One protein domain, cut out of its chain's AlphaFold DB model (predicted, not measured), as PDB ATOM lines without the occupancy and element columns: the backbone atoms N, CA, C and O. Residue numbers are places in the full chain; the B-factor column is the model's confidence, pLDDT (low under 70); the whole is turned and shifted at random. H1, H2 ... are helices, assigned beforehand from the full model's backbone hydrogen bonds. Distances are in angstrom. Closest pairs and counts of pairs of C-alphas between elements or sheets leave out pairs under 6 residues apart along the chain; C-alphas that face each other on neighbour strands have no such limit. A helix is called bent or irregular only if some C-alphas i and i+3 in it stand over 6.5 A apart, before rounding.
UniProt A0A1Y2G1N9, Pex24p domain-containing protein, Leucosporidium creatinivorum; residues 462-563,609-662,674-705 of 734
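What this domain is: This is residues 462 to 563, 609 to 662 and 674 to 705 of the 734 residues of the protein "Pex24p domain-containing protein" of Leucosporidium creatinivorum (UniProt A0A1Y2G1N9). A long helix, H4, forms the middle, with H1 and H3 packed on one part of it and kinked H6 on another. At the other end of the body H7 stands side by side with H5 and with the longest helix, H9, while residues 506 to 512 stick out at the end of H3. The all-helix printed part has 188 residues with nine named helices, H1 to H9 in order, and no named strand. It is compact, with a radius of gyration of the C-alphas of 18.4 A, and only just elongated, spanning 68 by 45 by 29 A.

How they stand to each other: H1, residues 462 to 467, touches residues 525 to 533 of the hub H4, residues 519 to 542; their closest C-alphas, of Ala 464 and Ala 529, are 4.6 A apart. H2, residues 472 to 479, touches no helix but is near H1. H3, residues 494 to 509, makes a helical hairpin with H4; the closest C-alphas, of Trp 494 and Arg 527, are 6.6 A apart. H6, residues 612 to 627, is irregular, with C-alphas 621 and 624 8.8 A apart, and touches H4 through residues 531 to 539 of H4; the closest C-alphas are those of Val 531 and Leu 618, 5.4 A. H5, residues 548 to 558, touches H7, residues 633 to 646, at a shallow tilt of 15 degrees; the closest C-alphas are those of Asp 548 and Ser 635, 6.3 A. H9, residues 674 to 705, touches H7 with residues 686 to 700; the closest C-alphas are those of Leu 640 and Met 693, 6.2 A. H8, residues 657 to 660, touches no helix. Every O i to N i+4 pair is within hydrogen-bond range in H1, H3, H4, H5 and H7, against 3 of 4 in H2, 10 of 12 in H6 and 26 of 28 in H9; H8 is too short for one.

Where its parts are: H1 begins at C-alpha 462, (23.844, -99.387, -74.012). H3 is 22.0 A long, H4 34.2 A and H9 45.5 A, ending at C-alpha 705, (61.476, -103.011, -101.116).

The domain as a whole: The C-alphas across the cuts, 563 to 609 and 662 to 674, are 11.9 A and 15.3 A apart. The link from H2 to H3 is long, and confidence is under 70 in 43 residues, among them 648 to 662.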
ATOM      1  N   LYS A 462      25.029 -99.267 -74.879       76.31
ATOM      2  CA  LYS A 462      23.844 -99.387 -74.012       76.31
ATOM      3  C   LYS A 462      23.886-100.641 -73.123       76.31
ATOM      4  O   LYS A 462      23.457-100.569 -71.978       76.31
ATOM      5  N   ALA A 463      24.428-101.759 -73.610       80.88
ATOM      6  CA  ALA A 463      24.602-102.992 -72.839       80.88
ATOM      7  C   ALA A 463      25.763-102.885 -71.835       80.88
ATOM      8  O   ALA A 463      25.578-103.221 -70.669       80.88
ATOM      9  N   ALA A 464      26.917-102.343 -72.238       81.94
ATOM     10  CA  ALA A 464      28.041-102.086 -71.332       81.94
ATOM     11  C   ALA A 464      27.635-101.131 -70.188       81.94
ATOM     12  O   ALA A 464      27.782-101.459 -69.012       81.94
ATOM     13  N   THR A 465      27.002 -99.998 -70.513       84.94
ATOM     14  CA  THR A 465      26.450 -99.061 -69.523       84.94
ATOM     15  C   THR A 465      25.355 -99.705 -68.663       84.94
ATOM     16  O   THR A 465      25.278 -99.417 -67.467       84.94
ATOM     17  N   ALA A 466      24.529-100.608 -69.204       85.38
ATOM     18  CA  ALA A 466      23.549-101.353 -68.409       85.38
ATOM     19  C   ALA A 466      24.215-102.278 -67.373       85.38
ATOM     20  O   ALA A 466      23.769-102.288 -66.227       85.38
ATOM     21  N   LEU A 467      25.302-102.972 -67.736       86.62
ATOM     22  CA  LEU A 467      26.028-103.897 -66.854       86.62
ATOM     23  C   LEU A 467      26.666-103.222 -65.630       86.62
ATOM     24  O   LEU A 467      26.752-103.863 -64.584       86.62
ATOM     25  N   LEU A 468      27.099-101.956 -65.731       88.38
ATOM     26  CA  LEU A 468      27.789-101.261 -64.633       88.38
ATOM     27  C   LEU A 468      26.949-101.191 -63.333       88.38
ATOM     28  O   LEU A 468      25.758-100.871 -63.406       88.38
ATOM     29  N   PRO A 469      27.555-101.351 -62.138       87.44
ATOM     30  CA  PRO A 469      26.880-101.335 -60.832       87.44
ATOM     31  C   PRO A 469      26.544 -99.919 -60.317       87.44
ATOM     32  O   PRO A 469      26.589 -99.644 -59.122       87.44
ATOM     33  N   LEU A 470      26.216 -98.998 -61.223       86.25
ATOM     34  CA  LEU A 470      25.884 -97.606 -60.912       86.25
ATOM     35  C   LEU A 470      24.359 -97.414 -60.829       86.25
ATOM     36  O   LEU A 470      23.600 -98.108 -61.511       86.25
ATOM     37  N   SER A 471      23.896 -96.452 -60.026       84.69
ATOM     38  CA  SER A 471      22.480 -96.049 -60.023       84.69
ATOM     39  C   SER A 471      22.096 -95.363 -61.349       84.69
ATOM     40  O   SER A 471      22.984 -94.842 -62.022       84.69
ATOM     41  N   PRO A 472      20.803 -95.313 -61.736       83.56
ATOM     42  CA  PRO A 472      20.375 -94.643 -62.969       83.56
ATOM     43  C   PRO A 472      20.875 -93.197 -63.061       83.56
ATOM     44  O   PRO A 472      21.618 -92.888 -63.982       83.56
ATOM     45  N   ALA A 473      20.643 -92.383 -62.023       82.44
ATOM     46  CA  ALA A 473      21.149 -91.009 -61.961       82.44
ATOM     47  C   ALA A 473      22.680 -90.919 -62.130       82.44
ATOM     48  O   ALA A 473      23.163 -90.052 -62.843       82.44
ATOM     49  N   ARG A 474      23.457 -91.858 -61.563       81.31
ATOM     50  CA  ARG A 474      24.915 -91.919 -61.780       81.31
ATOM     51  C   ARG A 474      25.312 -92.319 -63.199       81.31
ATOM     52  O   ARG A 474      26.418 -92.000 -63.619       81.31
ATOM     53  N   LYS A 475      24.458 -93.034 -63.931       83.19
ATOM     54  CA  LYS A 475      24.663 -93.308 -65.359       83.19
ATOM     55  C   LYS A 475      24.308 -92.071 -66.184       83.19
ATOM     56  O   LYS A 475      25.070 -91.726 -67.078       83.19
ATOM     57  N   ASP A 476      23.244 -91.361 -65.829       79.62
ATOM     58  CA  ASP A 476      22.853 -90.111 -66.487       79.62
ATOM     59  C   ASP A 476      23.916 -89.001 -66.282       79.62
ATOM     60  O   ASP A 476      24.287 -88.337 -67.248       79.62
ATOM     61  N   ASP A 477      24.512 -88.895 -65.082       78.25
ATOM     62  CA  ASP A 477      25.650 -88.005 -64.751       78.25
ATOM     63  C   ASP A 477      26.896 -88.225 -65.659       78.25
ATOM     64  O   ASP A 477      27.659 -87.290 -65.918       78.25
ATOM     65  N   ILE A 478      27.146 -89.472 -66.094       74.31
ATOM     66  CA  ILE A 478      28.426 -89.947 -66.688       74.31
ATOM     67  C   ILE A 478      28.310 -90.279 -68.196       74.31
ATOM     68  O   ILE A 478      29.321 -90.404 -68.910       74.31
ATOM     69  N   PHE A 479      27.076 -90.458 -68.676       76.50
ATOM     70  CA  PHE A 479      26.723 -90.846 -70.047       76.50
ATOM     71  C   PHE A 479      25.619 -89.963 -70.657       76.50
ATOM     72  O   PHE A 479      24.996 -90.360 -71.645       76.50
ATOM     73  N   GLY A 480      25.366 -88.784 -70.076       69.38
ATOM     74  CA  GLY A 480      24.397 -87.804 -70.567       69.38
ATOM     75  C   GLY A 480      24.612 -87.445 -72.042       69.38
ATOM     76  O   GLY A 480      25.741 -87.344 -72.523       69.38
ATOM     77  N   TRP A 481      23.513 -87.266 -72.778       50.25
ATOM     78  CA  TRP A 481      23.515 -87.290 -74.249       50.25
ATOM     79  C   TRP A 481      24.206 -86.077 -74.900       50.25
ATOM     80  O   TRP A 481      24.587 -86.154 -76.064       50.25
ATOM     81  N   GLU A 482      24.406 -84.995 -74.142       53.28
ATOM     82  CA  GLU A 482      25.033 -83.737 -74.580       53.28
ATOM     83  C   GLU A 482      26.426 -83.506 -73.955       53.28
ATOM     84  O   GLU A 482      27.014 -82.442 -74.120       53.28
ATOM     85  N   GLN A 483      26.971 -84.481 -73.215       64.56
ATOM     86  CA  GLN A 483      28.248 -84.318 -72.514       64.56
ATOM     87  C   GLN A 483      29.430 -84.397 -73.497       64.56
ATOM     88  O   GLN A 483      29.730 -85.462 -74.054       64.56
ATOM     89  N   GLU A 484      30.113 -83.268 -73.701       69.50
ATOM     90  CA  GLU A 484      31.394 -83.213 -74.414       69.50
ATOM     91  C   GLU A 484      32.427 -84.116 -73.717       69.50
ATOM     92  O   GLU A 484      32.471 -84.213 -72.489       69.50
ATOM     93  N   ILE A 485      33.249 -84.812 -74.506       80.62
ATOM     94  CA  ILE A 485      34.308 -85.681 -73.980       80.62
ATOM     95  C   ILE A 485      35.613 -84.893 -73.991       80.62
ATOM     96  O   ILE A 485      36.105 -84.553 -75.066       80.62
ATOM     97  N   ASP A 486      36.190 -84.663 -72.813       81.75
ATOM     98  CA  ASP A 486      37.550 -84.140 -72.699       81.75
ATOM     99  C   ASP A 486      38.544 -85.100 -73.373       81.75
ATOM    100  O   ASP A 486      38.630 -86.284 -73.033       81.75
ATOM    101  N   ALA A 487      39.308 -84.580 -74.335       84.81
ATOM    102  CA  ALA A 487      40.346 -85.322 -75.033       84.81
ATOM    103  C   ALA A 487      41.511 -85.719 -74.108       84.81
ATOM    104  O   ALA A 487      42.156 -86.743 -74.338       84.81
ATOM    105  N   HIS A 488      41.770 -84.958 -73.043       83.38
ATOM    106  CA  HIS A 488      42.849 -85.231 -72.096       83.38
ATOM    107  C   HIS A 488      42.475 -86.281 -71.043       83.38
ATOM    108  O   HIS A 488      43.364 -87.013 -70.598       83.38
ATOM    109  N   GLN A 489      41.186 -86.422 -70.707       85.69
ATOM    110  CA  GLN A 489      40.689 -87.391 -69.722       85.69
ATOM    111  C   GLN A 489      39.397 -88.138 -70.160       85.69
ATOM    112  O   GLN A 489      38.394 -88.126 -69.447       85.69
ATOM    113  N   PRO A 490      39.388 -88.873 -71.296       88.88
ATOM    114  CA  PRO A 490      38.188 -89.565 -71.792       88.88
ATOM    115  C   PRO A 490      37.821 -90.856 -71.029       88.88
ATOM    116  O   PRO A 490      36.841 -91.515 -71.381       88.88
ATOM    117  N   PHE A 491      38.600 -91.253 -70.018       89.94
ATOM    118  CA  PHE A 491      38.509 -92.554 -69.348       89.94
ATOM    119  C   PHE A 491      37.582 -92.521 -68.122       89.94
ATOM    120  O   PHE A 491      37.741 -91.697 -67.224       89.94
ATOM    121  N   LEU A 492      36.653 -93.475 -68.043       89.62
ATOM    122  CA  LEU A 492      35.981 -93.860 -66.805       89.62
ATOM    123  C   LEU A 492      36.919 -94.773 -66.006       89.62
ATOM    124  O   LEU A 492      37.298 -95.832 -66.501       89.62
ATOM    125  N   ALA A 493      37.264 -94.378 -64.781       87.62
ATOM    126  CA  ALA A 493      38.198 -95.129 -63.950       87.62
ATOM    127  C   ALA A 493      37.582 -96.421 -63.380       87.62
ATOM    128  O   ALA A 493      36.549 -96.385 -62.698       87.62
ATOM    129  N   TRP A 494      38.256 -97.555 -63.573       87.38
ATOM    130  CA  TRP A 494      37.864 -98.854 -63.026       87.38
ATOM    131  C   TRP A 494      37.776 -98.829 -61.497       87.38
ATOM    132  O   TRP A 494      36.858 -99.409 -60.919       87.38
ATOM    133  N   THR A 495      38.669 -98.103 -60.824       85.62
ATOM    134  CA  THR A 495      38.684 -97.974 -59.355       85.62
ATOM    135  C   THR A 495      37.384 -97.389 -58.790       85.62
ATOM    136  O   THR A 495      36.879 -97.882 -57.780       85.62
ATOM    137  N   PHE A 496      36.794 -96.400 -59.467       85.62
ATOM    138  CA  PHE A 496      35.499 -95.817 -59.108       85.62
ATOM    139  C   PHE A 496      34.352 -96.824 -59.292       85.62
ATOM    140  O   PHE A 496      33.519 -96.993 -58.398       85.62
ATOM    141  N   VAL A 497      34.337 -97.538 -60.422       87.12
ATOM    142  CA  VAL A 497      33.314 -98.553 -60.726       87.12
ATOM    143  C   VAL A 497      33.400 -99.742 -59.766       87.12
ATOM    144  O   VAL A 497      32.371-100.206 -59.273       87.12
ATOM    145  N   LYS A 498      34.618-100.195 -59.443       86.81
ATOM    146  CA  LYS A 498      34.889-101.236 -58.447       86.81
ATOM    147  C   LYS A 498      34.361-100.833 -57.069       86.81
ATOM    148  O   LYS A 498      33.668-101.633 -56.452       86.81
ATOM    149  N   TYR A 499      34.607 -99.599 -56.623       87.38
ATOM    150  CA  TYR A 499      34.148 -99.101 -55.320       87.38
ATOM    151  C   TYR A 499      32.612 -99.050 -55.194       87.38
ATOM    152  O   TYR A 499      32.055 -99.569 -54.225       87.38
ATOM    153  N   GLU A 500      31.899 -98.486 -56.179       86.69
ATOM    154  CA  GLU A 500      30.423 -98.496 -56.158       86.69
ATOM    155  C   GLU A 500      29.865 -99.931 -56.316       86.69
ATOM    156  O   GLU A 500      28.849-100.271 -55.704       86.69
ATOM    157  N   GLY A 501      30.569-100.816 -57.036       87.12
ATOM    158  CA  GLY A 501      30.273-102.251 -57.119       87.12
ATOM    159  C   GLY A 501      30.408-102.991 -55.784       87.12
ATOM    160  O   GLY A 501      29.472-103.664 -55.355       87.12
ATOM    161  N   GLU A 502      31.529-102.825 -55.081       88.31
ATOM    162  CA  GLU A 502      31.763-103.370 -53.735       88.31
ATOM    163  C   GLU A 502      30.693-102.886 -52.746       88.31
ATOM    164  O   GLU A 502      30.142-103.680 -51.977       88.31
ATOM    165  N   ARG A 503      30.327-101.602 -52.819       85.81
ATOM    166  CA  ARG A 503      29.259-100.988 -52.018       85.81
ATOM    167  C   ARG A 503      27.876-101.574 -52.331       85.81
ATOM    168  O   ARG A 503      27.105-101.836 -51.404       85.81
ATOM    169  N   ALA A 504      27.557-101.813 -53.604       85.06
ATOM    170  CA  ALA A 504      26.306-102.450 -54.019       85.06
ATOM    171  C   ALA A 504      26.233-103.923 -53.571       85.06
ATOM    172  O   ALA A 504      25.200-104.372 -53.066       85.06
ATOM    173  N   LEU A 505      27.339-104.667 -53.675       86.31
ATOM    174  CA  LEU A 505      27.435-106.051 -53.198       86.31
ATOM    175  C   LEU A 505      27.341-106.137 -51.670       86.31
ATOM    176  O   LEU A 505      26.639-107.007 -51.157       86.31
ATOM    177  N   ALA A 506      27.947-105.207 -50.927       85.69
ATOM    178  CA  ALA A 506      27.785-105.123 -49.476       85.69
ATOM    179  C   ALA A 506      26.307-104.947 -49.071       85.69
ATOM    180  O   ALA A 506      25.824-105.658 -48.189       85.69
ATOM    181  N   GLN A 507      25.558-104.083 -49.768       84.19
ATOM    182  CA  GLN A 507      24.112-103.924 -49.551       84.19
ATOM    183  C   GLN A 507      23.296-105.164 -49.952       84.19
ATOM    184  O   GLN A 507      22.264-105.430 -49.337       84.19
ATOM    185  N   ARG A 508      23.733-105.938 -50.957       81.56
ATOM    186  CA  ARG A 508      23.103-107.222 -51.316       81.56
ATOM    187  C   ARG A 508      23.299-108.264 -50.215       81.56
ATOM    188  O   ARG A 508      22.325-108.896 -49.812       81.56
ATOM    189  N   ARG A 509      24.533-108.409 -49.713       83.56
ATOM    190  CA  ARG A 509      24.883-109.331 -48.617       83.56
ATOM    191  C   ARG A 509      24.101-108.997 -47.339       83.56
ATOM    192  O   ARG A 509      23.590-109.899 -46.702       83.56
ATOM    193  N   GLN A 510      23.905-107.712 -47.028       81.12
ATOM    194  CA  GLN A 510      23.063-107.251 -45.906       81.12
ATOM    195  C   GLN A 510      21.554-107.548 -46.045       81.12
ATOM    196  O   GLN A 510      20.798-107.259 -45.120       81.12
ATOM    197  N   ARG A 511      21.091-108.062 -47.191       80.56
ATOM    198  CA  ARG A 511      19.674-108.372 -47.461       80.56
ATOM    199  C   ARG A 511      19.424-109.857 -47.748       80.56
ATOM    200  O   ARG A 511      18.315-110.194 -48.145       80.56
ATOM    201  N   ASP A 512      20.442-110.710 -47.621       71.00
ATOM    202  CA  ASP A 512      20.390-112.150 -47.920       71.00
ATOM    203  C   ASP A 512      19.825-112.509 -49.317       71.00
ATOM    204  O   ASP A 512      19.282-113.593 -49.526       71.00
ATOM    205  N   LEU A 513      19.971-111.623 -50.317       68.94
ATOM    206  CA  LEU A 513      19.554-111.912 -51.699       68.94
ATOM    207  C   LEU A 513      20.573-112.844 -52.391       68.94
ATOM    208  O   LEU A 513      21.661-112.364 -52.745       68.94
ATOM    209  N   PRO A 514      20.240-114.119 -52.680       59.97
ATOM    210  CA  PRO A 514      21.192-115.084 -53.228       59.97
ATOM    211  C   PRO A 514      21.773-114.635 -54.575       59.97
ATOM    212  O   PRO A 514      21.083-114.034 -55.406       59.97
ATOM    213  N   GLY A 515      23.062-114.910 -54.781       62.38
ATOM    214  CA  GLY A 515      23.792-114.662 -56.025       62.38
ATOM    215  C   GLY A 515      23.661-115.820 -57.014       62.38
ATOM    216  O   GLY A 515      23.795-116.976 -56.627       62.38
ATOM    217  N   SER A 516      23.432-115.511 -58.292       63.78
ATOM    218  CA  SER A 516      23.496-116.472 -59.409       63.78
ATOM    219  C   SER A 516      24.856-116.491 -60.126       63.78
ATOM    220  O   SER A 516      25.038-117.258 -61.066       63.78
ATOM    221  N   ARG A 517      25.781-115.625 -59.699       78.12
ATOM    222  CA  ARG A 517      27.172-115.477 -60.148       78.12
ATOM    223  C   ARG A 517      28.035-115.172 -58.929       78.12
ATOM    224  O   ARG A 517      27.520-114.570 -57.980       78.12
ATOM    225  N   SER A 518      29.307-115.556 -58.951       83.38
ATOM    226  CA  SER A 518      30.266-115.124 -57.928       83.38
ATOM    227  C   SER A 518      30.569-113.625 -58.032       83.38
ATOM    228  O   SER A 518      30.378-112.999 -59.076       83.38
ATOM    229  N   ASP A 519      31.072-113.040 -56.945       81.38
ATOM    230  CA  ASP A 519      31.506-111.640 -56.959       81.38
ATOM    231  C   ASP A 519      32.697-111.434 -57.922       81.38
ATOM    232  O   ASP A 519      32.762-110.411 -58.598       81.38
ATOM    233  N   GLU A 520      33.592-112.424 -58.061       78.12
ATOM    234  CA  GLU A 520      34.726-112.392 -59.002       78.12
ATOM    235  C   GLU A 520      34.260-112.320 -60.471       78.12
ATOM    236  O   GLU A 520      34.757-111.483 -61.230       78.12
ATOM    237  N   GLU A 521      33.252-113.111 -60.865       81.44
ATOM    238  CA  GLU A 521      32.618-113.016 -62.193       81.44
ATOM    239  C   GLU A 521      32.014-111.629 -62.447       81.44
ATOM    240  O   GLU A 521      32.131-111.089 -63.548       81.44
ATOM    241  N   LEU A 522      31.356-111.043 -61.439       83.25
ATOM    242  CA  LEU A 522      30.736-109.725 -61.564       83.25
ATOM    243  C   LEU A 522      31.787-108.628 -61.757       83.25
ATOM    244  O   LEU A 522      31.613-107.791 -62.642       83.25
ATOM    245  N   PHE A 523      32.903-108.663 -61.019       84.06
ATOM    246  CA  PHE A 523      34.005-107.723 -61.241       84.06
ATOM    247  C   PHE A 523      34.633-107.868 -62.633       84.06
ATOM    248  O   PHE A 523      34.914-106.847 -63.255       84.06
ATOM    249  N   GLY A 524      34.795-109.089 -63.156       81.81
ATOM    250  CA  GLY A 524      35.248-109.300 -64.539       81.81
ATOM    251  C   GLY A 524      34.319-108.633 -65.558       81.81
ATOM    252  O   GLY A 524      34.739-107.756 -66.311       81.81
ATOM    253  N   ILE A 525      33.023-108.956 -65.494       85.31
ATOM    254  CA  ILE A 525      31.991-108.418 -66.399       85.31
ATOM    255  C   ILE A 525      31.901-106.884 -66.328       85.31
ATOM    256  O   ILE A 525      31.718-106.224 -67.351       85.31
ATOM    257  N   TRP A 526      32.022-106.295 -65.134       88.81
ATOM    258  CA  TRP A 526      32.020-104.839 -64.972       88.81
ATOM    259  C   TRP A 526      33.274-104.182 -65.540       88.81
ATOM    260  O   TRP A 526      33.178-103.088 -66.091       88.81
ATOM    261  N   ARG A 527      34.433-104.837 -65.441       87.94
ATOM    262  CA  ARG A 527      35.694-104.309 -65.962       87.94
ATOM    263  C   ARG A 527      35.741-104.335 -67.482       87.94
ATOM    264  O   ARG A 527      36.069-103.320 -68.087       87.94
ATOM    265  N   ASP A 528      35.315-105.431 -68.101       85.94
ATOM    266  CA  ASP A 528      35.227-105.519 -69.563       85.94
ATOM    267  C   ASP A 528      34.188-104.519 -70.121       85.94
ATOM    268  O   ASP A 528      34.390-103.923 -71.180       85.94
ATOM    269  N   ALA A 529      33.117-104.232 -69.366       87.69
ATOM    270  CA  ALA A 529      32.186-103.147 -69.686       87.69
ATOM    271  C   ALA A 529      32.817-101.741 -69.555       87.69
ATOM    272  O   ALA A 529      32.502-100.868 -70.366       87.69
ATOM    273  N   VAL A 530      33.716-101.507 -68.590       89.94
ATOM    274  CA  VAL A 530      34.502-100.257 -68.497       89.94
ATOM    275  C   VAL A 530      35.475-100.129 -69.668       89.94
ATOM    276  O   VAL A 530      35.521 -99.065 -70.280       89.94
ATOM    277  N   VAL A 531      36.175-101.201 -70.053       90.31
ATOM    278  CA  VAL A 531      37.057-101.220 -71.237       90.31
ATOM    279  C   VAL A 531      36.285-100.869 -72.510       90.31
ATOM    280  O   VAL A 531      36.728-100.025 -73.285       90.31
ATOM    281  N   GLU A 532      35.097-101.440 -72.704       88.94
ATOM    282  CA  GLU A 532      34.237-101.140 -73.855       88.94
ATOM    283  C   GLU A 532      33.750 -99.680 -73.879       88.94
ATOM    284  O   GLU A 532      33.685 -99.041 -74.933       88.94
ATOM    285  N   ILE A 533      33.432 -99.122 -72.711       89.50
ATOM    286  CA  ILE A 533      33.048 -97.715 -72.551       89.50
ATOM    287  C   ILE A 533      34.236 -96.789 -72.844       89.50
ATOM    288  O   ILE A 533      34.087 -95.838 -73.616       89.50
ATOM    289  N   ASN A 534      35.410 -97.089 -72.288       93.00
ATOM    290  CA  ASN A 534      36.637 -96.319 -72.482       93.00
ATOM    291  C   ASN A 534      37.079 -96.362 -73.946       93.00
ATOM    292  O   ASN A 534      37.356 -95.311 -74.520       93.00
ATOM    293  N   TYR A 535      37.009 -97.530 -74.592       93.88
ATOM    294  CA  TYR A 535      37.230 -97.675 -76.030       93.88
ATOM    295  C   TYR A 535      36.312 -96.757 -76.839       93.88
ATOM    296  O   TYR A 535      36.790 -96.031 -77.705       93.88
ATOM    297  N   ARG A 536      35.007 -96.709 -76.543       90.06
ATOM    298  CA  ARG A 536      34.069 -95.845 -77.282       90.06
ATOM    299  C   ARG A 536      34.260 -94.352 -77.007       90.06
ATOM    300  O   ARG A 536      34.018 -93.559 -77.920       90.06
ATOM    301  N   LYS A 537      34.694 -93.954 -75.804       90.12
ATOM    302  CA  LYS A 537      35.055 -92.557 -75.501       90.12
ATOM    303  C   LYS A 537      36.349 -92.161 -76.233       90.12
ATOM    304  O   LYS A 537      36.327 -91.214 -77.019       90.12
ATOM    305  N   VAL A 538      37.420 -92.945 -76.095       93.62
ATOM    306  CA  VAL A 538      38.710 -92.755 -76.792       93.62
ATOM    307  C   VAL A 538      38.546 -92.772 -78.314       93.62
ATOM    308  O   VAL A 538      39.020 -91.865 -78.989       93.62
ATOM    309  N   ALA A 539      37.806 -93.728 -78.875       92.62
ATOM    310  CA  ALA A 539      37.563 -93.805 -80.313       92.62
ATOM    311  C   ALA A 539      36.708 -92.645 -80.851       92.62
ATOM    312  O   ALA A 539      36.771 -92.370 -82.047       92.62
ATOM    313  N   ARG A 540      35.924 -91.949 -80.012       89.50
ATOM    314  CA  ARG A 540      35.262 -90.693 -80.408       89.50
ATOM    315  C   ARG A 540      36.273 -89.547 -80.476       89.50
ATOM    316  O   ARG A 540      36.274 -88.828 -81.467       89.50
ATOM    317  N   VAL A 541      37.154 -89.427 -79.480       91.56
ATOM    318  CA  VAL A 541      38.229 -88.418 -79.454       91.56
ATOM    319  C   VAL A 541      39.188 -88.604 -80.635       91.56
ATOM    320  O   VAL A 541      39.395 -87.673 -81.406       91.56
ATOM    321  N   LEU A 542      39.702 -89.819 -80.855       92.75
ATOM    322  CA  LEU A 542      40.651 -90.119 -81.939       92.75
ATOM    323  C   LEU A 542      40.055 -89.967 -83.350       92.75
ATOM    324  O   LEU A 542      40.808 -89.776 -84.300       92.75
ATOM    325  N   LYS A 543      38.721 -90.030 -83.495       90.38
ATOM    326  CA  LYS A 543      37.998 -89.703 -84.742       90.38
ATOM    327  C   LYS A 543      37.685 -88.206 -84.891       90.38
ATOM    328  O   LYS A 543      37.246 -87.797 -85.959       90.38
ATOM    329  N   GLY A 544      37.874 -87.412 -83.835       85.75
ATOM    330  CA  GLY A 544      37.853 -85.947 -83.877       85.75
ATOM    331  C   GLY A 544      39.215 -85.339 -84.235       85.75
ATOM    332  O   GLY A 544      39.259 -84.237 -84.778       85.75
ATOM    333  N   CYS A 545      40.311 -86.061 -83.978       88.25
ATOM    334  CA  CYS A 545      41.642 -85.725 -84.485       88.25
ATOM    335  C   CYS A 545      41.661 -85.737 -86.021       88.25
ATOM    336  O   CYS A 545      41.178 -86.682 -86.646       88.25
ATOM    337  N   ARG A 546      42.270 -84.712 -86.621       83.50
ATOM    338  CA  ARG A 546      42.489 -84.583 -88.067       83.50
ATOM    339  C   ARG A 546      43.749 -85.299 -88.538       83.50
ATOM    340  O   ARG A 546      43.840 -85.623 -89.715       83.50
ATOM    341  N   LEU A 547      44.729 -85.493 -87.653       87.81
ATOM    342  CA  LEU A 547      46.039 -86.042 -88.005       87.81
ATOM    343  C   LEU A 547      46.469 -87.141 -87.032       87.81
ATOM    344  O   LEU A 547      46.343 -87.011 -85.814       87.81
ATOM    345  N   ASP A 548      47.113 -88.185 -87.550       91.25
ATOM    346  CA  ASP A 548      47.718 -89.235 -86.721       91.25
ATOM    347  C   ASP A 548      48.766 -88.698 -85.720       91.25
ATOM    348  O   ASP A 548      48.962 -89.295 -84.662       91.25
ATOM    349  N   ARG A 549      49.409 -87.549 -85.996       85.81
ATOM    350  CA  ARG A 549      50.320 -86.878 -85.045       85.81
ATOM    351  C   ARG A 549      49.591 -86.414 -83.778       85.81
ATOM    352  O   ARG A 549      50.149 -86.531 -82.691       85.81
ATOM    353  N   GLU A 550      48.351 -85.942 -83.901       89.56
ATOM    354  CA  GLU A 550      47.500 -85.565 -82.761       89.56
ATOM    355  C   GLU A 550      47.091 -86.816 -81.975       89.56
ATOM    356  O   GLU A 550      47.243 -86.858 -80.754       89.56
ATOM    357  N   LYS A 551      46.674 -87.876 -82.687       92.69
ATOM    358  CA  LYS A 551      46.346 -89.188 -82.106       92.69
ATOM    359  C   LYS A 551      47.529 -89.736 -81.290       92.69
ATOM    360  O   LYS A 551      47.349 -90.136 -80.142       92.69
ATOM    361  N   LEU A 552      48.751 -89.697 -81.832       90.94
ATOM    362  CA  LEU A 552      49.982 -90.085 -81.122       90.94
ATOM    363  C   LEU A 552      50.313 -89.161 -79.935       90.94
ATOM    364  O   LEU A 552      50.802 -89.643 -78.913       90.94
ATOM    365  N   GLY A 553      50.042 -87.858 -80.042       85.69
ATOM    366  CA  GLY A 553      50.198 -86.901 -78.941       85.69
ATOM    367  C   GLY A 553      49.285 -87.221 -77.754       85.69
ATOM    368  O   GLY A 553      49.748 -87.255 -76.612       85.69
ATOM    369  N   LEU A 554      48.020 -87.554 -78.026       92.69
ATOM    370  CA  LEU A 554      47.070 -88.012 -77.011       92.69
ATOM    371  C   LEU A 554      47.493 -89.347 -76.385       92.69
ATOM    372  O   LEU A 554      47.488 -89.461 -75.163       92.69
ATOM    373  N   TRP A 555      47.955 -90.321 -77.176       93.31
ATOM    374  CA  TRP A 555      48.483 -91.577 -76.626       93.31
ATOM    375  C   TRP A 555      49.716 -91.373 -75.736       93.31
ATOM    376  O   TRP A 555      49.796 -91.999 -74.682       93.31
ATOM    377  N   ARG A 556      50.638 -90.458 -76.088       86.56
ATOM    378  CA  ARG A 556      51.743 -90.054 -75.195       86.56
ATOM    379  C   ARG A 556      51.213 -89.473 -73.876       86.56
ATOM    380  O   ARG A 556      51.670 -89.882 -72.811       86.56
ATOM    381  N   TRP A 557      50.240 -88.560 -73.939       87.31
ATOM    382  CA  TRP A 557      49.635 -87.934 -72.757       87.31
ATOM    383  C   TRP A 557      48.921 -88.946 -71.846       87.31
ATOM    384  O   TRP A 557      49.186 -88.972 -70.642       87.31
ATOM    385  N   TRP A 558      48.064 -89.809 -72.404       89.94
ATOM    386  CA  TRP A 558      47.322 -90.820 -71.641       89.94
ATOM    387  C   TRP A 558      48.241 -91.871 -71.012       89.94
ATOM    388  O   TRP A 558      48.021 -92.265 -69.871       89.94
ATOM    389  N   LEU A 559      49.317 -92.270 -71.699       86.62
ATOM    390  CA  LEU A 559      50.332 -93.184 -71.157       86.62
ATOM    391  C   LEU A 559      51.335 -92.499 -70.207       86.62
ATOM    392  O   LEU A 559      52.354 -93.082 -69.843       86.62
ATOM    393  N   GLY A 560      51.052 -91.265 -69.779       78.75
ATOM    394  CA  GLY A 560      51.792 -90.574 -68.726       78.75
ATOM    395  C   GLY A 560      53.176 -90.060 -69.129       78.75
ATOM    396  O   GLY A 560      53.870 -89.490 -68.280       78.75
ATOM    397  N   LEU A 561      53.576 -90.186 -70.397       78.88
ATOM    398  CA  LEU A 561      54.818 -89.592 -70.891       78.88
ATOM    399  C   LEU A 561      54.789 -88.064 -70.709       78.88
ATOM    400  O   LEU A 561      53.711 -87.454 -70.679       78.88
ATOM    401  N   PRO A 562      55.950 -87.401 -70.575       64.38
ATOM    402  CA  PRO A 562      55.998 -85.965 -70.775       64.38
ATOM    403  C   PRO A 562      55.548 -85.668 -72.210       64.38
ATOM    404  O   PRO A 562      56.094 -86.212 -73.172       64.38
ATOM    405  N   VAL A 563      54.561 -84.786 -72.354       54.41
ATOM    406  CA  VAL A 563      54.448 -84.012 -73.591       54.41
ATOM    407  C   VAL A 563      55.703 -83.153 -73.624       54.41
ATOM    408  O   VAL A 563      55.942 -82.375 -72.702       54.41
ATOM    409  N   ARG A 609      45.304 -86.394 -65.569       72.56
ATOM    410  CA  ARG A 609      45.734 -87.559 -66.349       72.56
ATOM    411  C   ARG A 609      44.774 -88.727 -66.104       72.56
ATOM    412  O   ARG A 609      44.214 -88.832 -65.010       72.56
ATOM    413  N   PRO A 610      44.541 -89.606 -67.092       85.19
ATOM    414  CA  PRO A 610      43.803 -90.841 -66.848       85.19
ATOM    415  C   PRO A 610      44.604 -91.775 -65.930       85.19
ATOM    416  O   PRO A 610      45.833 -91.697 -65.853       85.19
ATOM    417  N   MET A 611      43.912 -92.680 -65.238       83.00
ATOM    418  CA  MET A 611      44.577 -93.735 -64.476       83.00
ATOM    419  C   MET A 611      45.250 -94.716 -65.438       83.00
ATOM    420  O   MET A 611      44.600 -95.244 -66.336       83.00
ATOM    421  N   LEU A 612      46.547 -94.969 -65.245       82.56
ATOM    422  CA  LEU A 612      47.352 -95.736 -66.199       82.56
ATOM    423  C   LEU A 612      46.847 -97.183 -66.376       82.56
ATOM    424  O   LEU A 612      46.898 -97.704 -67.488       82.56
ATOM    425  N   ASP A 613      46.293 -97.790 -65.320       80.06
ATOM    426  CA  ASP A 613      45.630 -99.105 -65.368       80.06
ATOM    427  C   ASP A 613      44.495 -99.144 -66.408       80.06
ATOM    428  O   ASP A 613      44.418-100.079 -67.197       80.06
ATOM    429  N   ASP A 614      43.649 -98.108 -66.465       86.56
ATOM    430  CA  ASP A 614      42.522 -98.013 -67.405       86.56
ATOM    431  C   ASP A 614      42.970 -97.787 -68.861       86.56
ATOM    432  O   ASP A 614      42.229 -98.087 -69.802       86.56
ATOM    433  N   VAL A 615      44.189 -97.269 -69.057       89.50
ATOM    434  CA  VAL A 615      44.819 -97.100 -70.376       89.50
ATOM    435  C   VAL A 615      45.440 -98.418 -70.854       89.50
ATOM    436  O   VAL A 615      45.304 -98.760 -72.029       89.50
ATOM    437  N   TRP A 616      46.061 -99.193 -69.956       86.12
ATOM    438  CA  TRP A 616      46.580-100.529 -70.276       86.12
ATOM    439  C   TRP A 616      45.473-101.565 -70.460       86.12
ATOM    440  O   TRP A 616      45.504-102.276 -71.458       86.12
ATOM    441  N   ASP A 617      44.445-101.585 -69.605       85.56
ATOM    442  CA  ASP A 617      43.254-102.430 -69.784       85.56
ATOM    443  C   ASP A 617      42.602-102.203 -71.164       85.56
ATOM    444  O   ASP A 617      42.136-103.147 -71.808       85.56
ATOM    445  N   LEU A 618      42.595-100.949 -71.639       91.81
ATOM    446  CA  LEU A 618      42.119-100.588 -72.972       91.81
ATOM    447  C   LEU A 618      43.044-101.101 -74.088       91.81
ATOM    448  O   LEU A 618      42.551-101.636 -75.080       91.81
ATOM    449  N   LEU A 619      44.363-100.950 -73.952       90.88
ATOM    450  CA  LEU A 619      45.322-101.454 -74.942       90.88
ATOM    451  C   LEU A 619      45.283-102.986 -75.026       90.88
ATOM    452  O   LEU A 619      45.052-103.522 -76.106       90.88
ATOM    453  N   GLU A 620      45.411-103.683 -73.897       86.31
ATOM    454  CA  GLU A 620      45.337-105.148 -73.807       86.31
ATOM    455  C   GLU A 620      44.012-105.710 -74.352       86.31
ATOM    456  O   GLU A 620      43.984-106.811 -74.896       86.31
ATOM    457  N   GLY A 621      42.900-104.978 -74.203       85.81
ATOM    458  CA  GLY A 621      41.578-105.418 -74.657       85.81
ATOM    459  C   GLY A 621      41.184-105.014 -76.083       85.81
ATOM    460  O   GLY A 621      40.249-105.601 -76.630       85.81
ATOM    461  N   ARG A 622      41.810-103.985 -76.681       91.19
ATOM    462  CA  ARG A 622      41.329-103.357 -77.936       91.19
ATOM    463  C   ARG A 622      42.424-102.885 -78.908       91.19
ATOM    464  O   ARG A 622      42.087-102.161 -79.847       91.19
ATOM    465  N   LEU A 623      43.691-103.284 -78.744       91.62
ATOM    466  CA  LEU A 623      44.814-102.808 -79.572       91.62
ATOM    467  C   LEU A 623      44.541-102.837 -81.087       91.62
ATOM    468  O   LEU A 623      44.727-101.814 -81.741       91.62
ATOM    469  N   ASP A 624      44.040-103.942 -81.643       90.75
ATOM    470  CA  ASP A 624      43.784-104.063 -83.090       90.75
ATOM    471  C   ASP A 624      42.798-103.003 -83.599       90.75
ATOM    472  O   ASP A 624      43.033-102.332 -84.605       90.75
ATOM    473  N   HIS A 625      41.713-102.780 -82.852       91.38
ATOM    474  CA  HIS A 625      40.730-101.746 -83.167       91.38
ATOM    475  C   HIS A 625      41.289-100.331 -82.990       91.38
ATOM    476  O   HIS A 625      40.869 -99.419 -83.693       91.38
ATOM    477  N   ILE A 626      42.230-100.130 -82.064       95.00
ATOM    478  CA  ILE A 626      42.920 -98.849 -81.866       95.00
ATOM    479  C   ILE A 626      43.864 -98.569 -83.045       95.00
ATOM    480  O   ILE A 626      43.889 -97.448 -83.548       95.00
ATOM    481  N   LEU A 627      44.580 -99.580 -83.545       94.12
ATOM    482  CA  LEU A 627      45.458 -99.479 -84.718       94.12
ATOM    483  C   LEU A 627      44.674 -99.191 -86.014       94.12
ATOM    484  O   LEU A 627      45.173 -98.481 -86.890       94.12
ATOM    485  N   GLN A 628      43.422 -99.654 -86.099       93.00
ATOM    486  CA  GLN A 628      42.464 -99.313 -87.164       93.00
ATOM    487  C   GLN A 628      41.974 -97.846 -87.123       93.00
ATOM    488  O   GLN A 628      41.367 -97.387 -88.088       93.00
ATOM    489  N   LEU A 629      42.221 -97.086 -86.043       92.62
ATOM    490  CA  LEU A 629      41.904 -95.645 -85.967       92.62
ATOM    491  C   LEU A 629      43.018 -94.746 -86.528       92.62
ATOM    492  O   LEU A 629      42.801 -93.546 -86.717       92.62
ATOM    493  N   PHE A 630      44.199 -95.306 -86.784       92.38
ATOM    494  CA  PHE A 630      45.290 -94.623 -87.475       92.38
ATOM    495  C   PHE A 630      45.169 -94.830 -88.977       92.38
ATOM    496  O   PHE A 630      44.825 -95.921 -89.434       92.38
ATOM    497  N   GLU A 631      45.500 -93.801 -89.745       88.06
ATOM    498  CA  GLU A 631      45.489 -93.856 -91.208       88.06
ATOM    499  C   GLU A 631      46.808 -94.433 -91.738       88.06
ATOM    500  O   GLU A 631      46.807 -95.345 -92.571       88.06
ATOM    501  N   PHE A 632      47.942 -93.982 -91.192       87.00
ATOM    502  CA  PHE A 632      49.268 -94.307 -91.711       87.00
ATOM    503  C   PHE A 632      49.941 -95.462 -90.955       87.00
ATOM    504  O   PHE A 632      49.950 -95.532 -89.724       87.00
ATOM    505  N   GLN A 633      50.614 -96.334 -91.710       85.81
ATOM    506  CA  GLN A 633      51.382 -97.467 -91.178       85.81
ATOM    507  C   GLN A 633      52.473 -97.036 -90.187       85.81
ATOM    508  O   GLN A 633      52.676 -97.673 -89.156       85.81
ATOM    509  N   LEU A 634      53.159 -95.926 -90.484       81.06
ATOM    510  CA  LEU A 634      54.199 -95.372 -89.617       81.06
ATOM    511  C   LEU A 634      53.633 -94.955 -88.251       81.06
ATOM    512  O   LEU A 634      54.298 -95.127 -87.237       81.06
ATOM    513  N   SER A 635      52.385 -94.485 -88.198       90.56
ATOM    514  CA  SER A 635      51.702 -94.139 -86.949       90.56
ATOM    515  C   SER A 635      51.355 -95.372 -86.119       90.56
ATOM    516  O   SER A 635      51.561 -95.366 -84.908       90.56
ATOM    517  N   ARG A 636      50.895 -96.454 -86.768       92.88
ATOM    518  CA  ARG A 636      50.673 -97.760 -86.118       92.88
ATOM    519  C   ARG A 636      51.972 -98.284 -85.509       92.88
ATOM    520  O   ARG A 636      51.993 -98.646 -84.336       92.88
ATOM    521  N   LEU A 637      53.071 -98.230 -86.265       87.12
ATOM    522  CA  LEU A 637      54.406 -98.593 -85.782       87.12
ATOM    523  C   LEU A 637      54.909 -97.678 -84.659       87.12
ATOM    524  O   LEU A 637      55.483 -98.180 -83.699       87.12
ATOM    525  N   HIS A 638      54.664 -96.367 -84.716       86.19
ATOM    526  CA  HIS A 638      54.999 -95.458 -83.617       86.19
ATOM    527  C   HIS A 638      54.204 -95.765 -82.343       86.19
ATOM    528  O   HIS A 638      54.794 -95.741 -81.262       86.19
ATOM    529  N   LEU A 639      52.911 -96.097 -82.439       92.19
ATOM    530  CA  LEU A 639      52.142 -96.541 -81.274       92.19
ATOM    531  C   LEU A 639      52.673 -97.879 -80.742       92.19
ATOM    532  O   LEU A 639      52.873 -97.999 -79.541       92.19
ATOM    533  N   LEU A 640      52.967 -98.854 -81.604       90.81
ATOM    534  CA  LEU A 640      53.521-100.151 -81.190       90.81
ATOM    535  C   LEU A 640      54.910-100.020 -80.550       90.81
ATOM    536  O   LEU A 640      55.154-100.631 -79.514       90.81
ATOM    537  N   HIS A 641      55.796 -99.176 -81.086       84.31
ATOM    538  CA  HIS A 641      57.073 -98.845 -80.449       84.31
ATOM    539  C   HIS A 641      56.882 -98.174 -79.088       84.31
ATOM    540  O   HIS A 641      57.592 -98.512 -78.143       84.31
ATOM    541  N   LEU A 642      55.928 -97.247 -78.972       85.50
ATOM    542  CA  LEU A 642      55.605 -96.578 -77.715       85.50
ATOM    543  C   LEU A 642      55.097 -97.608 -76.691       85.50
ATOM    544  O   LEU A 642      55.681 -97.713 -75.612       85.50
ATOM    545  N   VAL A 643      54.118 -98.438 -77.064       87.12
ATOM    546  CA  VAL A 643      53.606 -99.558 -76.258       87.12
ATOM    547  C   VAL A 643      54.748-100.479 -75.825       87.12
ATOM    548  O   VAL A 643      54.899-100.698 -74.632       87.12
ATOM    549  N   LEU A 644      55.607-100.955 -76.735       83.06
ATOM    550  CA  LEU A 644      56.737-101.843 -76.413       83.06
ATOM    551  C   LEU A 644      57.804-101.180 -75.530       83.06
ATOM    552  O   LEU A 644      58.381-101.852 -74.679       83.06
ATOM    553  N   SER A 645      58.064 -99.882 -75.704       76.06
ATOM    554  CA  SER A 645      59.038 -99.133 -74.894       76.06
ATOM    555  C   SER A 645      58.554 -98.855 -73.467       76.06
ATOM    556  O   SER A 645      59.374 -98.734 -72.558       76.06
ATOM    557  N   LEU A 646      57.232 -98.808 -73.258       74.38
ATOM    558  CA  LEU A 646      56.602 -98.739 -71.938       74.38
ATOM    559  C   LEU A 646      56.195-100.119 -71.393       74.38
ATOM    560  O   LEU A 646      55.835-100.225 -70.219       74.38
ATOM    561  N   HIS A 647      56.229-101.175 -72.216       70.38
ATOM    562  CA  HIS A 647      55.658-102.469 -71.856       70.38
ATOM    563  C   HIS A 647      56.407-103.100 -70.671       70.38
ATOM    564  O   HIS A 647      57.639-103.216 -70.693       70.38
ATOM    565  N   PRO A 648      55.694-103.578 -69.635       53.81
ATOM    566  CA  PRO A 648      56.309-104.002 -68.389       53.81
ATOM    567  C   PRO A 648      56.981-105.389 -68.441       53.81
ATOM    568  O   PRO A 648      56.581-106.319 -67.740       53.81
ATOM    569  N   VAL A 649      58.113-105.480 -69.145       49.75
ATOM    570  CA  VAL A 649      59.297-106.176 -68.596       49.75
ATOM    571  C   VAL A 649      59.961-105.302 -67.509       49.75
ATOM    572  O   VAL A 649      60.699-105.811 -66.672       49.75
ATOM    573  N   ALA A 650      59.642-103.997 -67.467       45.41
ATOM    574  CA  ALA A 650      60.214-103.013 -66.544       45.41
ATOM    575  C   ALA A 650      59.191-102.083 -65.838       45.41
ATOM    576  O   ALA A 650      59.568-100.989 -65.421       45.41
ATOM    577  N   HIS A 651      57.912-102.466 -65.683       51.28
ATOM    578  CA  HIS A 651      56.933-101.623 -64.967       51.28
ATOM    579  C   HIS A 651      55.928-102.375 -64.074       51.28
ATOM    580  O   HIS A 651      55.776-103.599 -64.137       51.28
ATOM    581  N   VAL A 652      55.292-101.593 -63.196       43.62
ATOM    582  CA  VAL A 652      54.593-102.035 -61.975       43.62
ATOM    583  C   VAL A 652      53.068-102.118 -62.152       43.62
ATOM    584  O   VAL A 652      52.421-102.979 -61.561       43.62
ATOM    585  N   HIS A 653      52.513-101.262 -63.009       48.25
ATOM    586  CA  HIS A 653      51.075-101.092 -63.227       48.25
ATOM    587  C   HIS A 653      50.619-101.924 -64.432       48.25
ATOM    588  O   HIS A 653      50.897-101.578 -65.577       48.25
ATOM    589  N   HIS A 654      49.994-103.065 -64.151       53.56
ATOM    590  CA  HIS A 654      49.412-104.000 -65.118       53.56
ATOM    591  C   HIS A 654      48.012-104.384 -64.630       53.56
ATOM    592  O   HIS A 654      47.752-104.314 -63.425       53.56
ATOM    593  N   ARG A 655      47.163-104.912 -65.523       47.53
ATOM    594  CA  ARG A 655      45.773-105.356 -65.305       47.53
ATOM    595  C   ARG A 655      45.481-106.173 -64.031       47.53
ATOM    596  O   ARG A 655      44.319-106.292 -63.651       47.53
ATOM    597  N   TYR A 656      46.476-106.678 -63.298       43.59
ATOM    598  CA  TYR A 656      46.291-107.414 -62.037       43.59
ATOM    599  C   TYR A 656      46.826-106.749 -60.752       43.59
ATOM    600  O   TYR A 656      46.580-107.297 -59.678       43.59
ATOM    601  N   GLU A 657      47.470-105.573 -60.791       40.56
ATOM    602  CA  GLU A 657      48.066-104.975 -59.576       40.56
ATOM    603  C   GLU A 657      47.021-104.681 -58.476       40.56
ATOM    604  O   GLU A 657      47.279-104.850 -57.281       40.56
ATOM    605  N   SER A 658      45.790-104.334 -58.862       38.59
ATOM    606  CA  SER A 658      44.678-104.082 -57.932       38.59
ATOM    607  C   SER A 658      44.126-105.334 -57.215       38.59
ATOM    608  O   SER A 658      43.180-105.215 -56.427       38.59
ATOM    609  N   HIS A 659      44.729-106.512 -57.432       38.16
ATOM    610  CA  HIS A 659      44.620-107.680 -56.547       38.16
ATOM    611  C   HIS A 659      45.813-107.836 -55.592       38.16
ATOM    612  O   HIS A 659      45.625-108.326 -54.483       38.16
ATOM    613  N   ASP A 660      47.009-107.389 -55.976       38.84
ATOM    614  CA  ASP A 660      48.249-107.638 -55.228       38.84
ATOM    615  C   ASP A 660      48.471-106.607 -54.104       38.84
ATOM    616  O   ASP A 660      49.136-106.892 -53.111       38.84
ATOM    617  N   ARG A 661      47.838-105.427 -54.207       37.22
ATOM    618  CA  ARG A 661      47.763-104.416 -53.130       37.22
ATOM    619  C   ARG A 661      46.486-104.504 -52.269       37.22
ATOM    620  O   ARG A 661      46.256-103.631 -51.434       37.22
ATOM    621  N   GLY A 662      45.620-105.495 -52.510       33.94
ATOM    622  CA  GLY A 662      44.232-105.511 -52.020       33.94
ATOM    623  C   GLY A 662      43.959-106.258 -50.707       33.94
ATOM    624  O   GLY A 662      42.879-106.097 -50.144       33.94
ATOM    625  N   ARG A 674      48.619-119.105 -60.086       46.44
ATOM    626  CA  ARG A 674      47.913-117.831 -60.322       46.44
ATOM    627  C   ARG A 674      48.871-116.671 -60.604       46.44
ATOM    628  O   ARG A 674      48.494-115.739 -61.308       46.44
ATOM    629  N   VAL A 675      50.090-116.715 -60.067       47.06
ATOM    630  CA  VAL A 675      51.146-115.738 -60.387       47.06
ATOM    631  C   VAL A 675      51.757-116.048 -61.758       47.06
ATOM    632  O   VAL A 675      51.973-115.127 -62.544       47.06
ATOM    633  N   GLY A 676      51.942-117.336 -62.075       56.03
ATOM    634  CA  GLY A 676      52.368-117.832 -63.385       56.03
ATOM    635  C   GLY A 676      51.470-117.336 -64.516       56.03
ATOM    636  O   GLY A 676      51.932-116.567 -65.351       56.03
ATOM    637  N   SER A 677      50.173-117.652 -64.494       57.66
ATOM    638  CA  SER A 677      49.265-117.304 -65.602       57.66
ATOM    639  C   SER A 677      49.069-115.802 -65.829       57.66
ATOM    640  O   SER A 677      48.789-115.372 -66.946       57.66
ATOM    641  N   ARG A 678      49.278-114.969 -64.800       55.47
ATOM    642  CA  ARG A 678      49.304-113.502 -64.944       55.47
ATOM    643  C   ARG A 678      50.592-112.983 -65.590       55.47
ATOM    644  O   ARG A 678      50.574-111.906 -66.182       55.47
ATOM    645  N   LEU A 679      51.705-113.702 -65.441       58.19
ATOM    646  CA  LEU A 679      52.975-113.404 -66.101       58.19
ATOM    647  C   LEU A 679      53.004-113.963 -67.531       58.19
ATOM    648  O   LEU A 679      53.517-113.293 -68.421       58.19
ATOM    649  N   GLU A 680      52.407-115.134 -67.757       66.25
ATOM    650  CA  GLU A 680      52.214-115.739 -69.081       66.25
ATOM    651  C   GLU A 680      51.419-114.788 -69.987       66.25
ATOM    652  O   GLU A 680      51.963-114.332 -70.986       66.25
ATOM    653  N   ALA A 681      50.238-114.320 -69.559       66.69
ATOM    654  CA  ALA A 681      49.436-113.355 -70.326       66.69
ATOM    655  C   ALA A 681      50.179-112.040 -70.674       66.69
ATOM    656  O   ALA A 681      49.974-111.476 -71.747       66.69
ATOM    657  N   ARG A 682      51.084-111.563 -69.800       66.31
ATOM    658  CA  ARG A 682      51.952-110.391 -70.063       66.31
ATOM    659  C   ARG A 682      53.022-110.671 -71.112       66.31
ATOM    660  O   ARG A 682      53.415-109.768 -71.847       66.31
ATOM    661  N   ILE A 683      53.554-111.889 -71.124       69.19
ATOM    662  CA  ILE A 683      54.554-112.326 -72.098       69.19
ATOM    663  C   ILE A 683      53.877-112.551 -73.450       69.19
ATOM    664  O   ILE A 683      54.418-112.100 -74.455       69.19
ATOM    665  N   ASP A 684      52.690-113.155 -73.468       77.12
ATOM    666  CA  ASP A 684      51.902-113.379 -74.679       77.12
ATOM    667  C   ASP A 684      51.516-112.041 -75.331       77.12
ATOM    668  O   ASP A 684      51.914-111.801 -76.468       77.12
ATOM    669  N   PHE A 685      50.914-111.095 -74.593       82.94
ATOM    670  CA  PHE A 685      50.623-109.753 -75.127       82.94
ATOM    671  C   PHE A 685      51.885-109.039 -75.644       82.94
ATOM    672  O   PHE A 685      51.873-108.472 -76.732       82.94
ATOM    673  N   TYR A 686      53.017-109.109 -74.931       78.94
ATOM    674  CA  TYR A 686      54.281-108.547 -75.422       78.94
ATOM    675  C   TYR A 686      54.766-109.199 -76.727       78.94
ATOM    676  O   TYR A 686      55.294-108.512 -77.606       78.94
ATOM    677  N   LEU A 687      54.613-110.518 -76.859       78.25
ATOM    678  CA  LEU A 687      54.978-111.261 -78.062       78.25
ATOM    679  C   LEU A 687      54.029-110.955 -79.224       78.25
ATOM    680  O   LEU A 687      54.518-110.813 -80.342       78.25
ATOM    681  N   ASP A 688      52.737-110.763 -78.966       83.88
ATOM    682  CA  ASP A 688      51.731-110.391 -79.965       83.88
ATOM    683  C   ASP A 688      51.922-108.946 -80.447       83.88
ATOM    684  O   ASP A 688      52.010-108.707 -81.650       83.88
ATOM    685  N   VAL A 689      52.130-107.982 -79.542       84.50
ATOM    686  CA  VAL A 689      52.504-106.595 -79.894       84.50
ATOM    687  C   VAL A 689      53.800-106.577 -80.712       84.50
ATOM    688  O   VAL A 689      53.927-105.829 -81.683       84.50
ATOM    689  N   LYS A 690      54.772-107.429 -80.367       77.88
ATOM    690  CA  LYS A 690      56.020-107.577 -81.124       77.88
ATOM    691  C   LYS A 690      55.816-108.281 -82.470       77.88
ATOM    692  O   LYS A 690      56.518-107.948 -83.423       77.88
ATOM    693  N   ALA A 691      54.874-109.214 -82.578       81.12
ATOM    694  CA  ALA A 691      54.494-109.846 -83.836       81.12
ATOM    695  C   ALA A 691      53.765-108.857 -84.756       81.12
ATOM    696  O   ALA A 691      54.086-108.811 -85.937       81.12
ATOM    697  N   LEU A 692      52.883-108.006 -84.216       85.06
ATOM    698  CA  LEU A 692      52.271-106.875 -84.921       85.06
ATOM    699  C   LEU A 692      53.324-105.855 -85.371       85.06
ATOM    700  O   LEU A 692      53.276-105.392 -86.508       85.06
ATOM    701  N   MET A 693      54.317-105.544 -84.529       81.81
ATOM    702  CA  MET A 693      55.437-104.688 -84.927       81.81
ATOM    703  C   MET A 693      56.217-105.318 -86.087       81.81
ATOM    704  O   MET A 693      56.380-104.666 -87.106       81.81
ATOM    705  N   VAL A 694      56.611-106.594 -86.000       77.19
ATOM    706  CA  VAL A 694      57.320-107.303 -87.087       77.19
ATOM    707  C   VAL A 694      56.444-107.487 -88.335       77.19
ATOM    708  O   VAL A 694      56.968-107.501 -89.446       77.19
ATOM    709  N   PHE A 695      55.123-107.599 -88.187       83.69
ATOM    710  CA  PHE A 695      54.173-107.624 -89.298       83.69
ATOM    711  C   PHE A 695      54.157-106.275 -90.017       83.69
ATOM    712  O   PHE A 695      54.422-106.235 -91.212       83.69
ATOM    713  N   TYR A 696      53.961-105.164 -89.304       80.00
ATOM    714  CA  TYR A 696      53.935-103.837 -89.919       80.00
ATOM    715  C   TYR A 696      55.327-103.330 -90.345       80.00
ATOM    716  O   TYR A 696      55.410-102.611 -91.335       80.00
ATOM    717  N   GLU A 697      56.422-103.730 -89.685       76.50
ATOM    718  CA  GLU A 697      57.814-103.568 -90.155       76.50
ATOM    719  C   GLU A 697      58.089-104.442 -91.386       76.50
ATOM    720  O   GLU A 697      58.895-104.079 -92.239       76.50
ATOM    721  N   GLY A 698      57.439-105.603 -91.477       72.81
ATOM    722  CA  GLY A 698      57.506-106.530 -92.601       72.81
ATOM    723  C   GLY A 698      56.778-105.977 -93.817       72.81
ATOM    724  O   GLY A 698      57.385-105.856 -94.874       72.81
ATOM    725  N   GLU A 699      55.528-105.542 -93.650       65.19
ATOM    726  CA  GLU A 699      54.742-104.821 -94.654       65.19
ATOM    727  C   GLU A 699      55.406-103.501 -95.042       65.19
ATOM    728  O   GLU A 699      55.537-103.218 -96.227       65.19
ATOM    729  N   MET A 700      55.885-102.702 -94.081       58.16
ATOM    730  CA  MET A 700      56.659-101.495 -94.376       58.16
ATOM    731  C   MET A 700      57.953-101.863 -95.099       58.16
ATOM    732  O   MET A 700      58.293-101.222 -96.079       58.16
ATOM    733  N   GLY A 701      58.660-102.908 -94.686       46.47
ATOM    734  CA  GLY A 701      59.903-103.350 -95.306       46.47
ATOM    735  C   GLY A 701      59.709-103.905 -96.716       46.47
ATOM    736  O   GLY A 701      60.545-103.659 -97.577       46.47
ATOM    737  N   ASP A 702      58.631-104.639 -96.980       52.94
ATOM    738  CA  ASP A 702      58.284-105.168 -98.302       52.94
ATOM    739  C   ASP A 702      57.655-104.093 -99.197       52.94
ATOM    740  O   ASP A 702      57.967-104.054-100.385       52.94
ATOM    741  N   SER A 703      56.913-103.140 -98.630       49.03
ATOM    742  CA  SER A 703      56.495-101.906 -99.305       49.03
ATOM    743  C   SER A 703      57.708-101.041 -99.671       49.03
ATOM    744  O   SER A 703      57.864-100.671-100.827       49.03
ATOM    745  N   LEU A 704      58.669-100.834 -98.762       38.56
ATOM    746  CA  LEU A 704      59.933-100.127 -99.018       38.56
ATOM    747  C   LEU A 704      60.849-100.879-100.003       38.56
ATOM    748  O   LEU A 704      61.597-100.239-100.740       38.56
ATOM    749  N   LYS A 705      60.793-102.216-100.071       44.44
ATOM    750  CA  LYS A 705      61.476-103.011-101.116       44.44
ATOM    751  C   LYS A 705      60.764-102.897-102.468       44.44
ATOM    752  O   LYS A 705      61.444-102.770-103.484       44.44
TER     753      LYS A 705